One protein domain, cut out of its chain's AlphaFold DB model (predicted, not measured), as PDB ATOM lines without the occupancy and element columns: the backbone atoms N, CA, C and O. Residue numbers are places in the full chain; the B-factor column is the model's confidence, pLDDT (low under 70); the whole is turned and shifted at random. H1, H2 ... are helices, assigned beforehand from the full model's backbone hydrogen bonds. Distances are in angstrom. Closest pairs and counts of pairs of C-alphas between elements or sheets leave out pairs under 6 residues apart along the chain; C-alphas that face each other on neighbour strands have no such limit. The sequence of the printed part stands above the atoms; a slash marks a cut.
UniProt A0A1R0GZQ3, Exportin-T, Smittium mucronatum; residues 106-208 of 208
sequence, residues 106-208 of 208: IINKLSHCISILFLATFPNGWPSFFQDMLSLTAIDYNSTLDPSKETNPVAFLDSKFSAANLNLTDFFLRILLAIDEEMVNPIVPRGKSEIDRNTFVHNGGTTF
ATOM      1  N   ILE A 106      62.642  74.028 100.998       98.19
ATOM      2  CA  ILE A 106      62.821  75.273 101.759       98.19
ATOM      3  C   ILE A 106      64.161  75.916 101.409       98.19
ATOM      4  O   ILE A 106      64.198  77.116 101.151       98.19
ATOM      5  N   ILE A 107      65.237  75.123 101.340       98.19
ATOM      6  CA  ILE A 107      66.571  75.607 100.952       98.19
ATOM      7  C   ILE A 107      66.514  76.235  99.555       98.19
ATOM      8  O   ILE A 107      66.953  77.367  99.363       98.19
ATOM      9  N   ASN A 108      65.925  75.528  98.587       97.94
ATOM     10  CA  ASN A 108      65.786  76.012  97.214       97.94
ATOM     11  C   ASN A 108      64.922  77.276  97.154       97.94
ATOM     12  O   ASN A 108      65.286  78.233  96.475       97.94
ATOM     13  N   LYS A 109      63.811  77.317  97.902       98.19
ATOM     14  CA  LYS A 109      62.946  78.498  97.937       98.19
ATOM     15  C   LYS A 109      63.646  79.709  98.554       98.19
ATOM     16  O   LYS A 109      63.523  80.805  98.023       98.19
ATOM     17  N   LEU A 110      64.403  79.525  99.634       98.56
ATOM     18  CA  LEU A 110      65.184  80.608 100.230       98.56
ATOM     19  C   LEU A 110      66.308  81.065  99.288       98.56
ATOM     20  O   LEU A 110      66.527  82.265  99.160       98.56
ATOM     21  N   SER A 111      66.971  80.132  98.596       98.38
ATOM     22  CA  SER A 111      68.016  80.446  97.607       98.38
ATOM     23  C   SER A 111      67.467  81.342  96.496       98.38
ATOM     24  O   SER A 111      68.056  82.374  96.187       98.38
ATOM     25  N   HIS A 112      66.295  80.991  95.959       97.69
ATOM     26  CA  HIS A 112      65.588  81.796  94.965       97.69
ATOM     27  C   HIS A 112      65.111  83.146  95.534       97.69
ATOM     28  O   HIS A 112      65.272  84.186  94.906       97.69
ATOM     29  N   CYS A 113      64.588  83.176  96.761       98.19
ATOM     30  CA  CYS A 113      64.213  84.433  97.412       98.19
ATOM     31  C   CYS A 113      65.411  85.394  97.547       98.19
ATOM     32  O   CYS A 113      65.265  86.597  97.330       98.19
ATOM     33  N   ILE A 114      66.599  84.877  97.882       98.12
ATOM     34  CA  ILE A 114      67.832  85.671  97.957       98.12
ATOM     35  C   ILE A 114      68.320  86.083  96.562       98.12
ATOM     36  O   ILE A 114      68.787  87.213  96.416       98.12
ATOM     37  N   SER A 115      68.192  85.234  95.533       96.44
ATOM     38  CA  SER A 115      68.595  85.594  94.165       96.44
ATOM     39  C   SER A 115      67.771  86.761  93.624       96.44
ATOM     40  O   SER A 115      68.341  87.739  93.138       96.44
ATOM     41  N   ILE A 116      66.446  86.737  93.780       94.12
ATOM     42  CA  ILE A 116      65.609  87.857  93.330       94.12
ATOM     43  C   ILE A 116      65.811  89.111  94.191       94.12
ATOM     44  O   ILE A 116      65.717  90.223  93.676       94.12
ATOM     45  N   LEU A 117      66.142  88.960  95.483       95.38
ATOM     46  CA  LEU A 117      66.502  90.084  96.350       95.38
ATOM     47  C   LEU A 117      67.804  90.743  95.884       95.38
ATOM     48  O   LEU A 117      67.886  91.970  95.829       95.38
ATOM     49  N   PHE A 118      68.801  89.940  95.513       94.69
ATOM     50  CA  PHE A 118      70.020  90.420  94.874       94.69
ATOM     51  C   PHE A 118      69.692  91.193  93.593       94.69
ATOM     52  O   PHE A 118      70.100  92.341  93.466       94.69
ATOM     53  N   LEU A 119      68.878  90.635  92.694       91.00
ATOM     54  CA  LEU A 119      68.501  91.306  91.443       91.00
ATOM     55  C   LEU A 119      67.724  92.613  91.657       91.00
ATOM     56  O   LEU A 119      67.820  93.520  90.835       91.00
ATOM     57  N   ALA A 120      66.955  92.716  92.742       90.00
ATOM     58  CA  ALA A 120      66.209  93.922  93.090       90.00
ATOM     59  C   ALA A 120      67.067  94.998  93.777       90.00
ATOM     60  O   ALA A 120      66.679  96.163  93.804       90.00
ATOM     61  N   THR A 121      68.213  94.629  94.354       91.31
ATOM     62  CA  THR A 121      69.037  95.545  95.162       91.31
ATOM     63  C   THR A 121      70.418  95.809  94.571       91.31
ATOM     64  O   THR A 121      71.035  96.813  94.914       91.31
ATOM     65  N   PHE A 122      70.931  94.974  93.675       89.75
ATOM     66  CA  PHE A 122      72.228  95.176  93.039       89.75
ATOM     67  C   PHE A 122      72.131  96.162  91.857       89.75
ATOM     68  O   PHE A 122      71.170  96.103  91.089       89.75
ATOM     69  N   PRO A 123      73.116  97.060  91.666       87.81
ATOM     70  CA  PRO A 123      74.324  97.246  92.471       87.81
ATOM     71  C   PRO A 123      74.160  98.243  93.622       87.81
ATOM     72  O   PRO A 123      75.008  98.287  94.503       87.81
ATOM     73  N   ASN A 124      73.096  99.045  93.648       85.69
ATOM     74  CA  ASN A 124      73.057 100.233  94.504       85.69
ATOM     75  C   ASN A 124      72.738  99.930  95.986       85.69
ATOM     76  O   ASN A 124      73.303 100.553  96.880       85.69
ATOM     77  N   GLY A 125      71.843  98.984  96.267       89.06
ATOM     78  CA  GLY A 125      71.425  98.590  97.621       89.06
ATOM     79  C   GLY A 125      72.236  97.439  98.226       89.06
ATOM     80  O   GLY A 125      72.326  97.317  99.452       89.06
ATOM     81  N   TRP A 126      72.850  96.601  97.387       93.44
ATOM     82  CA  TRP A 126      73.712  95.507  97.842       93.44
ATOM     83  C   TRP A 126      74.942  95.274  96.944       93.44
ATOM     84  O   TRP A 126      75.102  94.196  96.373       93.44
ATOM     85  N   PRO A 127      75.855  96.257  96.833       92.44
ATOM     86  CA  PRO A 127      77.046  96.136  95.984       92.44
ATOM     87  C   PRO A 127      78.005  95.024  96.441       92.44
ATOM     88  O   PRO A 127      78.681  94.410  95.622       92.44
ATOM     89  N   SER A 128      78.050  94.742  97.746       93.50
ATOM     90  CA  SER A 128      78.939  93.755  98.370       93.50
ATOM     91  C   SER A 128      78.443  92.309  98.287       93.50
ATOM     92  O   SER A 128      79.058  91.441  98.895       93.50
ATOM     93  N   PHE A 129      77.363  92.017  97.549       95.19
ATOM     94  CA  PHE A 129      76.704  90.704  97.545       95.19
ATOM     95  C   PHE A 129      77.668  89.510  97.462       95.19
ATOM     96  O   PHE A 129      77.652  88.641  98.331       95.19
ATOM     97  N   PHE A 130      78.549  89.476  96.457       92.75
ATOM     98  CA  PHE A 130      79.480  88.356  96.275       92.75
ATOM     99  C   PHE A 130      80.530  88.267  97.387       92.75
ATOM    100  O   PHE A 130      80.907  87.166  97.785       92.75
ATOM    101  N   GLN A 131      80.981  89.410  97.908       93.19
ATOM    102  CA  GLN A 131      81.905  89.457  99.038       93.19
ATOM    103  C   GLN A 131      81.238  88.920 100.310       93.19
ATOM    104  O   GLN A 131      81.842  88.117 101.022       93.19
ATOM    105  N   ASP A 132      79.991  89.316 100.572       94.38
ATOM    106  CA  ASP A 132      79.223  88.870 101.735       94.38
ATOM    107  C   ASP A 132      78.943  87.360 101.658       94.38
ATOM    108  O   ASP A 132      79.139  86.642 102.639       94.38
ATOM    109  N   MET A 133      78.566  86.852 100.478       94.50
ATOM    110  CA  MET A 133      78.326  85.420 100.262       94.50
ATOM    111  C   MET A 133      79.592  84.576 100.418       94.50
ATOM    112  O   MET A 133      79.559  83.550 101.091       94.50
ATOM    113  N   LEU A 134      80.724  85.009  99.857       91.81
ATOM    114  CA  LEU A 134      81.992  84.297 100.049       91.81
ATOM    115  C   LEU A 134      82.435  84.324 101.516       91.81
ATOM    116  O   LEU A 134      82.838  83.289 102.051       91.81
ATOM    117  N   SER A 135      82.249  85.455 102.200       91.56
ATOM    118  CA  SER A 135      82.553  85.575 103.629       91.56
ATOM    119  C   SER A 135      81.731  84.599 104.480       91.56
ATOM    120  O   SER A 135      82.279  84.013 105.412       91.56
ATOM    121  N   LEU A 136      80.456  84.346 104.139       92.75
ATOM    122  CA  LEU A 136      79.644  83.314 104.805       92.75
ATOM    123  C   LEU A 136      80.264  81.919 104.679       92.75
ATOM    124  O   LEU A 136      80.268  81.151 105.635       92.75
ATOM    125  N   THR A 137      80.822  81.593 103.517       93.38
ATOM    126  CA  THR A 137      81.472  80.294 103.286       93.38
ATOM    127  C   THR A 137      82.822  80.145 103.991       93.38
ATOM    128  O   THR A 137      83.415  79.076 103.902       93.38
ATOM    129  N   ALA A 138      83.300  81.175 104.705       90.19
ATOM    130  CA  ALA A 138      84.654  81.272 105.258       90.19
ATOM    131  C   ALA A 138      85.768  81.217 104.190       90.19
ATOM    132  O   ALA A 138      86.913  80.877 104.488       90.19
ATOM    133  N   ILE A 139      85.437  81.590 102.949       86.38
ATOM    134  CA  ILE A 139      86.384  81.745 101.843       86.38
ATOM    135  C   ILE A 139      86.712  83.233 101.720       86.38
ATOM    136  O   ILE A 139      85.825  84.061 101.518       86.38
ATOM    137  N   ASP A 140      87.991  83.590 101.828       80.81
ATOM    138  CA  ASP A 140      88.413  84.983 101.676       80.81
ATOM    139  C   ASP A 140      88.280  85.424 100.209       80.81
ATOM    140  O   ASP A 140      88.934  84.875  99.317       80.81
ATOM    141  N   TYR A 141      87.459  86.452  99.976       77.50
ATOM    142  CA  TYR A 141      87.228  87.072  98.672       77.50
ATOM    143  C   TYR A 141      88.537  87.450  97.959       77.50
ATOM    144  O   TYR A 141      88.703  87.169  96.771       77.50
ATOM    145  N   ASN A 142      89.503  88.008  98.696       75.44
ATOM    146  CA  ASN A 142      90.786  88.467  98.148       75.44
ATOM    147  C   ASN A 142      91.787  87.324  97.924       75.44
ATOM    148  O   ASN A 142      92.840  87.520  97.316       75.44
ATOM    149  N   SER A 143      91.484  86.126  98.426       67.69
ATOM    150  CA  SER A 143      92.396  84.984  98.399       67.69
ATOM    151  C   SER A 143      92.303  84.140  97.123       67.69
ATOM    152  O   SER A 143      93.121  83.234  96.956       67.69
ATOM    153  N   THR A 144      91.380  84.464  96.211       58.41
ATOM    154  CA  THR A 144      91.071  83.753  94.950       58.41
ATOM    155  C   THR A 144      92.111  83.934  93.831       58.41
ATOM    156  O   THR A 144      91.833  83.665  92.667       58.41
ATOM    157  N   LEU A 145      93.327  84.368  94.172       60.53
ATOM    158  CA  LEU A 145      94.436  84.526  93.229       60.53
ATOM    159  C   LEU A 145      94.899  83.169  92.685       60.53
ATOM    160  O   LEU A 145      95.048  82.220  93.453       60.53
ATOM    161  N   ASP A 146      95.174  83.110  91.380       66.81
ATOM    162  CA  ASP A 146      95.669  81.910  90.703       66.81
ATOM    163  C   ASP A 146      96.903  81.317  91.408       66.81
ATOM    164  O   ASP A 146      97.797  82.061  91.837       66.81
ATOM    165  N   PRO A 147      97.005  79.977  91.508       66.44
ATOM    166  CA  PRO A 147      98.197  79.341  92.039       66.44
ATOM    167  C   PRO A 147      99.414  79.738  91.197       66.44
ATOM    168  O   PRO A 147      99.374  79.740  89.963       66.44
ATOM    169  N   SER A 148     100.537  80.044  91.854       69.12
ATOM    170  CA  SER A 148     101.795  80.203  91.125       69.12
ATOM    171  C   SER A 148     102.141  78.876  90.435       69.12
ATOM    172  O   SER A 148     101.828  77.803  90.957       69.12
ATOM    173  N   LYS A 149     102.803  78.934  89.270       68.25
ATOM    174  CA  LYS A 149     103.117  77.759  88.427       68.25
ATOM    175  C   LYS A 149     103.875  76.628  89.146       68.25
ATOM    176  O   LYS A 149     103.950  75.529  88.614       68.25
ATOM    177  N   GLU A 150     104.431  76.892  90.326       64.62
ATOM    178  CA  GLU A 150     105.220  75.950  91.128       64.62
ATOM    179  C   GLU A 150     104.470  75.410  92.361       64.62
ATOM    180  O   GLU A 150     105.012  74.590  93.103       64.62
ATOM    181  N   THR A 151     103.225  75.834  92.608       73.62
ATOM    182  CA  THR A 151     102.486  75.407  93.806       73.62
ATOM    183  C   THR A 151     101.846  74.035  93.595       73.62
ATOM    184  O   THR A 151     101.155  73.809  92.604       73.62
ATOM    185  N   ASN A 152     102.023  73.118  94.555       84.88
ATOM    186  CA  ASN A 152     101.274  71.860  94.579       84.88
ATOM    187  C   ASN A 152      99.760  72.169  94.643       84.88
ATOM    188  O   ASN A 152      99.328  72.796  95.616       84.88
ATOM    189  N   PRO A 153      98.948  71.715  93.668       82.25
ATOM    190  CA  PRO A 153      97.528  72.054  93.609       82.25
ATOM    191  C   PRO A 153      96.738  71.642  94.855       82.25
ATOM    192  O   PRO A 153      95.863  72.378  95.293       82.25
ATOM    193  N   VAL A 154      97.060  70.499  95.465       84.56
ATOM    194  CA  VAL A 154      96.348  69.999  96.651       84.56
ATOM    195  C   VAL A 154      96.650  70.870  97.866       84.56
ATOM    196  O   VAL A 154      95.730  71.295  98.553       84.56
ATOM    197  N   ALA A 155      97.926  71.186  98.099       85.12
ATOM    198  CA  ALA A 155      98.328  72.053  99.207       85.12
ATOM    199  C   ALA A 155      97.777  73.479  99.043       85.12
ATOM    200  O   ALA A 155      97.390  74.117 100.021       85.12
ATOM    201  N   PHE A 156      97.700  73.967  97.801       83.06
ATOM    202  CA  PHE A 156      97.070  75.243  97.494       83.06
ATOM    203  C   PHE A 156      95.582  75.233  97.860       83.06
ATOM    204  O   PHE A 156      95.144  76.093  98.619       83.06
ATOM    205  N   LEU A 157      94.819  74.244  97.384       82.44
ATOM    206  CA  LEU A 157      93.388  74.141  97.683       82.44
ATOM    207  C   LEU A 157      93.124  73.978  99.184       82.44
ATOM    208  O   LEU A 157      92.259  74.663  99.723       82.44
ATOM    209  N   ASP A 158      93.901  73.144  99.875       84.62
ATOM    210  CA  ASP A 158      93.778  72.950 101.324       84.62
ATOM    211  C   ASP A 158      94.026  74.260 102.090       84.62
ATOM    212  O   ASP A 158      93.242  74.648 102.957       84.62
ATOM    213  N   SER A 159      95.038  75.035 101.686       83.31
ATOM    214  CA  SER A 159      95.315  76.344 102.293       83.31
ATOM    215  C   SER A 159      94.186  77.367 102.115       83.31
ATOM    216  O   SER A 159      94.091  78.310 102.898       83.31
ATOM    217  N   LYS A 160      93.340  77.202 101.090       81.50
ATOM    218  CA  LYS A 160      92.263  78.142 100.746       81.50
ATOM    219  C   LYS A 160      90.907  77.723 101.291       81.50
ATOM    220  O   LYS A 160      90.122  78.579 101.680       81.50
ATOM    221  N   PHE A 161      90.633  76.422 101.303       85.12
ATOM    222  CA  PHE A 161      89.289  75.894 101.516       85.12
ATOM    223  C   PHE A 161      89.172  74.975 102.737       85.12
ATOM    224  O   PHE A 161      88.069  74.530 103.038       85.12
ATOM    225  N   SER A 162      90.255  74.714 103.477       86.94
ATOM    226  CA  SER A 162      90.205  73.885 104.699       86.94
ATOM    227  C   SER A 162      89.247  74.424 105.764       86.94
ATOM    228  O   SER A 162      88.625  73.644 106.481       86.94
ATOM    229  N   ALA A 163      89.092  75.748 105.855       88.69
ATOM    230  CA  ALA A 163      88.161  76.397 106.776       88.69
ATOM    231  C   ALA A 163      86.747  76.583 106.197       88.69
ATOM    232  O   ALA A 163      85.885  77.132 106.884       88.69
ATOM    233  N   ALA A 164      86.499  76.166 104.950       91.25
ATOM    234  CA  ALA A 164      85.249  76.467 104.269       91.25
ATOM    235  C   ALA A 164      84.056  75.760 104.929       91.25
ATOM    236  O   ALA A 164      84.080  74.556 105.197       91.25
ATOM    237  N   ASN A 165      82.968  76.499 105.140       94.38
ATOM    238  CA  ASN A 165      81.725  75.926 105.638       94.38
ATOM    239  C   ASN A 165      80.956  75.274 104.481       94.38
ATOM    240  O   ASN A 165      80.302  75.962 103.701       94.38
ATOM    241  N   LEU A 166      81.012  73.943 104.382       94.06
ATOM    242  CA  LEU A 166      80.414  73.194 103.267       94.06
ATOM    243  C   LEU A 166      78.899  73.405 103.118       94.06
ATOM    244  O   LEU A 166      78.404  73.410 101.993       94.06
ATOM    245  N   ASN A 167      78.172  73.618 104.219       96.62
ATOM    246  CA  ASN A 167      76.729  73.866 104.186       96.62
ATOM    247  C   ASN A 167      76.422  75.219 103.536       96.62
ATOM    248  O   ASN A 167      75.578  75.317 102.646       96.62
ATOM    249  N   LEU A 168      77.151  76.260 103.945       96.94
ATOM    250  CA  LEU A 168      77.024  77.590 103.355       96.94
ATOM    251  C   LEU A 168      77.560  77.627 101.921       96.94
ATOM    252  O   LEU A 168      77.007  78.351 101.099       96.94
ATOM    253  N   THR A 169      78.572  76.819 101.596       95.31
ATOM    254  CA  THR A 169      79.052  76.648 100.219       95.31
ATOM    255  C   THR A 169      77.980  76.022  99.329       95.31
ATOM    256  O   THR A 169      77.695  76.572  98.269       95.31
ATOM    257  N   ASP A 170      77.336  74.924  99.749       96.62
ATOM    258  CA  ASP A 170      76.210  74.328  99.005       96.62
ATOM    259  C   ASP A 170      75.076  75.345  98.820       96.62
ATOM    260  O   ASP A 170      74.577  75.534  97.710       96.62
ATOM    261  N   PHE A 171      74.716  76.063  99.885       98.06
ATOM    262  CA  PHE A 171      73.682  77.089  99.820       98.06
ATOM    263  C   PHE A 171      74.039  78.235  98.860       98.06
ATOM    264  O   PHE A 171      73.207  78.648  98.052       98.06
ATOM    265  N   PHE A 172      75.284  78.720  98.885       97.25
ATOM    266  CA  PHE A 172      75.738  79.765  97.971       97.25
ATOM    267  C   PHE A 172      75.714  79.297  96.511       97.25
ATOM    268  O   PHE A 172      75.226  80.024  95.645       97.25
ATOM    269  N   LEU A 173      76.143  78.064  96.227       96.81
ATOM    270  CA  LEU A 173      76.056  77.488  94.880       96.81
ATOM    271  C   LEU A 173      74.605  77.415  94.382       96.81
ATOM    272  O   LEU A 173      74.346  77.719  93.218       96.81
ATOM    273  N   ARG A 174      73.640  77.089  95.253       97.81
ATOM    274  CA  ARG A 174      72.205  77.125  94.905       97.81
ATOM    275  C   ARG A 174      71.719  78.533  94.577       97.81
ATOM    276  O   ARG A 174      70.927  78.687  93.652       97.81
ATOM    277  N   ILE A 175      72.193  79.549  95.298       97.81
ATOM    278  CA  ILE A 175      71.878  80.948  94.979       97.81
ATOM    279  C   ILE A 175      72.437  81.316  93.601       97.81
ATOM    280  O   ILE A 175      71.715  81.908  92.804       97.81
ATOM    281  N   LEU A 176      73.682  80.942  93.288       95.69
ATOM    282  CA  LEU A 176      74.284  81.212  91.977       95.69
ATOM    283  C   LEU A 176      73.508  80.546  90.835       95.69
ATOM    284  O   LEU A 176      73.254  81.191  89.822       95.69
ATOM    285  N   LEU A 177      73.077  79.294  91.017       95.50
ATOM    286  CA  LEU A 177      72.217  78.604  90.051       95.50
ATOM    287  C   LEU A 177      70.872  79.322  89.873       95.50
ATOM    288  O   LEU A 177      70.432  79.525  88.747       95.50
ATOM    289  N   ALA A 178      70.247  79.772  90.964       95.12
ATOM    290  CA  ALA A 178      69.000  80.530  90.890       95.12
ATOM    291  C   ALA A 178      69.179  81.904  90.210       95.12
ATOM    292  O   ALA A 178      68.274  82.370  89.524       95.12
ATOM    293  N   ILE A 179      70.335  82.563  90.373       93.81
ATOM    294  CA  ILE A 179      70.663  83.800  89.643       93.81
ATOM    295  C   ILE A 179      70.794  83.516  88.143       93.81
ATOM    296  O   ILE A 179      70.250  84.273  87.340       93.81
ATOM    297  N   ASP A 180      71.481  82.438  87.756       90.81
ATOM    298  CA  ASP A 180      71.626  82.042  86.349       90.81
ATOM    299  C   ASP A 180      70.263  81.765  85.692       90.81
ATOM    300  O   ASP A 180      69.967  82.283  84.608       90.81
ATOM    301  N   GLU A 181      69.383  81.045  86.395       90.56
ATOM    302  CA  GLU A 181      68.010  80.796  85.950       90.56
ATOM    303  C   GLU A 181      67.230  82.104  85.729       90.56
ATOM    304  O   GLU A 181      66.600  82.290  84.683       90.56
ATOM    305  N   GLU A 182      67.328  83.057  86.655       86.12
ATOM    306  CA  GLU A 182      66.638  84.348  86.571       86.12
ATOM    307  C   GLU A 182      67.235  85.299  85.522       86.12
ATOM    308  O   GLU A 182      66.508  86.092  84.907       86.12
ATOM    309  N   MET A 183      68.542  85.218  85.259       84.50
ATOM    310  CA  MET A 183      69.240  86.153  84.374       84.50
ATOM    311  C   MET A 183      69.346  85.681  82.924       84.50
ATOM    312  O   MET A 183      69.095  86.471  82.011       84.50
ATOM    313  N   VAL A 184      69.727  84.420  82.716       81.75
ATOM    314  CA  VAL A 184      70.265  83.939  81.433       81.75
ATOM    315  C   VAL A 184      69.356  82.910  80.770       81.75
ATOM    316  O   VAL A 184      69.351  82.810  79.544       81.75
ATOM    317  N   ASN A 185      68.542  82.176  81.538       81.12
ATOM    318  CA  ASN A 185      67.745  81.076  80.991       81.12
ATOM    319  C   ASN A 185      66.833  81.539  79.830       81.12
ATOM    320  O   ASN A 185      65.906  82.320  80.071       81.12
ATOM    321  N   PRO A 186      67.051  81.066  78.587       73.38
ATOM    322  CA  PRO A 186      66.319  81.539  77.412       73.38
ATOM    323  C   PRO A 186      64.883  81.005  77.340       73.38
ATOM    324  O   PRO A 186      64.081  81.509  76.558       73.38
ATOM    325  N   ILE A 187      64.554  79.980  78.133       77.50
ATOM    326  CA  ILE A 187      63.218  79.373  78.187       77.50
ATOM    327  C   ILE A 187      62.278  80.211  79.063       77.50
ATOM    328  O   ILE A 187      61.065  80.159  78.878       77.50
ATOM    329  N   VAL A 188      62.822  81.005  79.992       75.94
ATOM    330  CA  VAL A 188      62.036  81.885  80.863       75.94
ATOM    331  C   VAL A 188      61.622  83.129  80.065       75.94
ATOM    332  O   VAL A 188      62.491  83.928  79.695       75.94
ATOM    333  N   PRO A 189      60.321  83.319  79.772       74.69
ATOM    334  CA  PRO A 189      59.858  84.513  79.084       74.69
ATOM    335  C   PRO A 189      60.015  85.716  80.015       74.69
ATOM    336  O   PRO A 189      59.478  85.713  81.118       74.69
ATOM    337  N   ARG A 190      60.738  86.743  79.559       80.62
ATOM    338  CA  ARG A 190      60.985  87.967  80.329       80.62
ATOM    339  C   ARG A 190      60.319  89.172  79.684       80.62
ATOM    340  O   ARG A 190      60.355  89.342  78.462       80.62
ATOM    341  N   GLY A 191      59.722  90.017  80.515       80.56
ATOM    342  CA  GLY A 191      59.224  91.325  80.115       80.56
ATOM    343  C   GLY A 191      60.366  92.302  79.827       80.56
ATOM    344  O   GLY A 191      61.519  92.083  80.197       80.56
ATOM    345  N   LYS A 192      60.041  93.434  79.196       81.31
ATOM    346  CA  LYS A 192      61.031  94.472  78.865       81.31
ATOM    347  C   LYS A 192      61.807  94.960  80.099       81.31
ATOM    348  O   LYS A 192      63.028  95.025  80.059       81.31
ATOM    349  N   SER A 193      61.108  95.230  81.202       78.50
ATOM    350  CA  SER A 193      61.718  95.690  82.457       78.50
ATOM    351  C   SER A 193      62.713  94.689  83.052       78.50
ATOM    352  O   SER A 193      63.717  95.092  83.628       78.50
ATOM    353  N   GLU A 194      62.461  93.388  82.903       80.56
ATOM    354  CA  GLU A 194      63.346  92.328  83.398       80.56
ATOM    355  C   GLU A 194      64.592  92.178  82.520       80.56
ATOM    356  O   GLU A 194      65.685  91.957  83.036       80.56
ATOM    357  N   ILE A 195      64.454  92.347  81.201       83.69
ATOM    358  CA  ILE A 195      65.593  92.360  80.272       83.69
ATOM    359  C   ILE A 195      66.492  93.570  80.551       83.69
ATOM    360  O   ILE A 195      67.711  93.416  80.656       83.69
ATOM    361  N   ASP A 196      65.896  94.753  80.717       81.69
ATOM    362  CA  ASP A 196      66.626  95.983  81.033       81.69
ATOM    363  C   ASP A 196      67.381  95.830  82.369       81.69
ATOM    364  O   ASP A 196      68.579  96.115  82.440       81.69
ATOM    365  N   ARG A 197      66.728  95.265  83.399       83.12
ATOM    366  CA  ARG A 197      67.362  94.902  84.679       83.12
ATOM    367  C   ARG A 197      68.537  93.955  84.492       83.12
ATOM    368  O   ARG A 197      69.618  94.217  85.008       83.12
ATOM    369  N   ASN A 198      68.327  92.830  83.812       85.69
ATOM    370  CA  ASN A 198      69.349  91.794  83.688       85.69
ATOM    371  C   ASN A 198      70.576  92.333  82.941       85.69
ATOM    372  O   ASN A 198      71.705  92.058  83.340       85.69
ATOM    373  N   THR A 199      70.355  93.167  81.921       84.81
ATOM    374  CA  THR A 199      71.422  93.874  81.199       84.81
ATOM    375  C   THR A 199      72.171  94.837  82.122       84.81
ATOM    376  O   THR A 199      73.400  94.865  82.131       84.81
ATOM    377  N   PHE A 200      71.446  95.595  82.947       83.31
ATOM    378  CA  PHE A 200      72.027  96.528  83.911       83.31
ATOM    379  C   PHE A 200      72.870  95.825  84.990       83.31
ATOM    380  O   PHE A 200      73.994  96.251  85.261       83.31
ATOM    381  N   VAL A 201      72.369  94.720  85.559       84.69
ATOM    382  CA  VAL A 201      73.096  93.886  86.533       84.69
ATOM    383  C   VAL A 201      74.342  93.270  85.893       84.69
ATOM    384  O   VAL A 201      75.423  93.354  86.472       84.69
ATOM    385  N   HIS A 202      74.220  92.718  84.680       84.81
ATOM    386  CA  HIS A 202      75.344  92.146  83.932       84.81
ATOM    387  C   HIS A 202      76.463  93.172  83.685       84.81
ATOM    388  O   HIS A 202      77.642  92.851  83.813       84.81
ATOM    389  N   ASN A 203      76.108  94.424  83.389       83.44
ATOM    390  CA  ASN A 203      77.069  95.503  83.141       83.44
ATOM    391  C   ASN A 203      77.563  96.193  84.429       83.44
ATOM    392  O   ASN A 203      78.197  97.249  84.363       83.44
ATOM    393  N   GLY A 204      77.249  95.654  85.612       74.25
ATOM    394  CA  GLY A 204      77.698  96.214  86.890       74.25
ATOM    395  C   GLY A 204      77.148  97.613  87.184       74.25
ATOM    396  O   GLY A 204      77.806  98.403  87.856       74.25
ATOM    397  N   GLY A 205      75.968  97.949  86.656       65.56
ATOM    398  CA  GLY A 205      75.339  99.253  86.859       65.56
ATOM    399  C   GLY A 205      75.762 100.357  85.891       65.56
ATOM    400  O   GLY A 205      75.410 101.514  86.115       65.56
ATOM    401  N   THR A 206      76.497 100.041  84.821       52.16
ATOM    402  CA  THR A 206      76.802 101.016  83.763       52.16
ATOM    403  C   THR A 206      75.757 100.977  82.646       52.16
ATOM    404  O   THR A 206      75.501  99.939  82.036       52.16
ATOM    405  N   THR A 207      75.134 102.126  82.376       50.97
ATOM    406  CA  THR A 207      74.327 102.365  81.172       50.97
ATOM    407  C   THR A 207      75.229 102.949  80.084       50.97
ATOM    408  O   THR A 207      75.895 103.951  80.346       50.97
ATOM    409  N   PHE A 208      75.272 102.322  78.903       42.88
ATOM    410  CA  PHE A 208      75.947 102.870  77.716       42.88
ATOM    411  C   PHE A 208      75.192 104.068  77.137       42.88
ATOM    412  O   PHE A 208      73.939 104.037  77.163       42.88
TER     413      PHE A 208
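Overview. This is residues 106 to 208 of the 208 residues of the protein "Exportin-T" of Smittium mucronatum (UniProt A0A1R0GZQ3). The long helix H4 is the spine of a loose group of helices: H1 crosses it as an X, and H2 runs nearly antiparallel to it near residues 168 to 172. H5 sits at the end of H4 where Met 183 lies, while H3 lies away from the other helices near the end where H4 begins, between the long unnamed stretch 137 to 152 that leads to it from H2 and a tight link to H4; residues 149 to 155, of which 153 to 155 belong to H3, stick out. The printed part has 103 residues with five named helices, H1 to H5 in that order, and no named strand; its class is all helix. It is loose, with a radius of gyration of the C-alphas of 16.3 A and spans of 49 by 37 by 27 A.

Along the chain. H4, residues 166 to 183, is 25.5 A long and begins at C-alpha 166 (80.414, 73.194, 103.267). H1, residues 106 to 121, is 22.2 A long and begins at C-alpha 106 (62.821, 75.273, 101.759). H2 holds residues 129 to 136, H3 residues 153 to 161, and H5 residues 192 to 202, ending at C-alpha 202 (75.344, 92.146, 83.932).

Arrangement. H4 and H1 touch at a steep tilt of 56 degrees, the same way; their closest C-alphas, of Ile 175 and Ser 111, are 4.7 A apart. H2 only just touches H4, with 3 pairs of C-alphas within 8 A, the closest Leu 136 and Leu 168 at 6.5 A, at a shallow tilt of 17 degrees, opposite ways; H4 does so with residues 168 to 172 alone. H5 only just touches H1, with 3 pairs, through residue 119 of H1 alone: the closest C-alphas, of Leu 119 and Val 201, are 7.2 A apart, about perpendicular at 89 degrees. H3 touches no helix. In H1 to H5 every O i to N i+4 pair is within hydrogen-bond range.

Size, cuts and confidence. The C-alphas farthest apart, of Glu 150 and Gly 191, are 49.7 A apart. The printed part has no cut; the link from H2 to H3 is long. pLDDT is under 70 in residues 143 to 150 and 205 to 208.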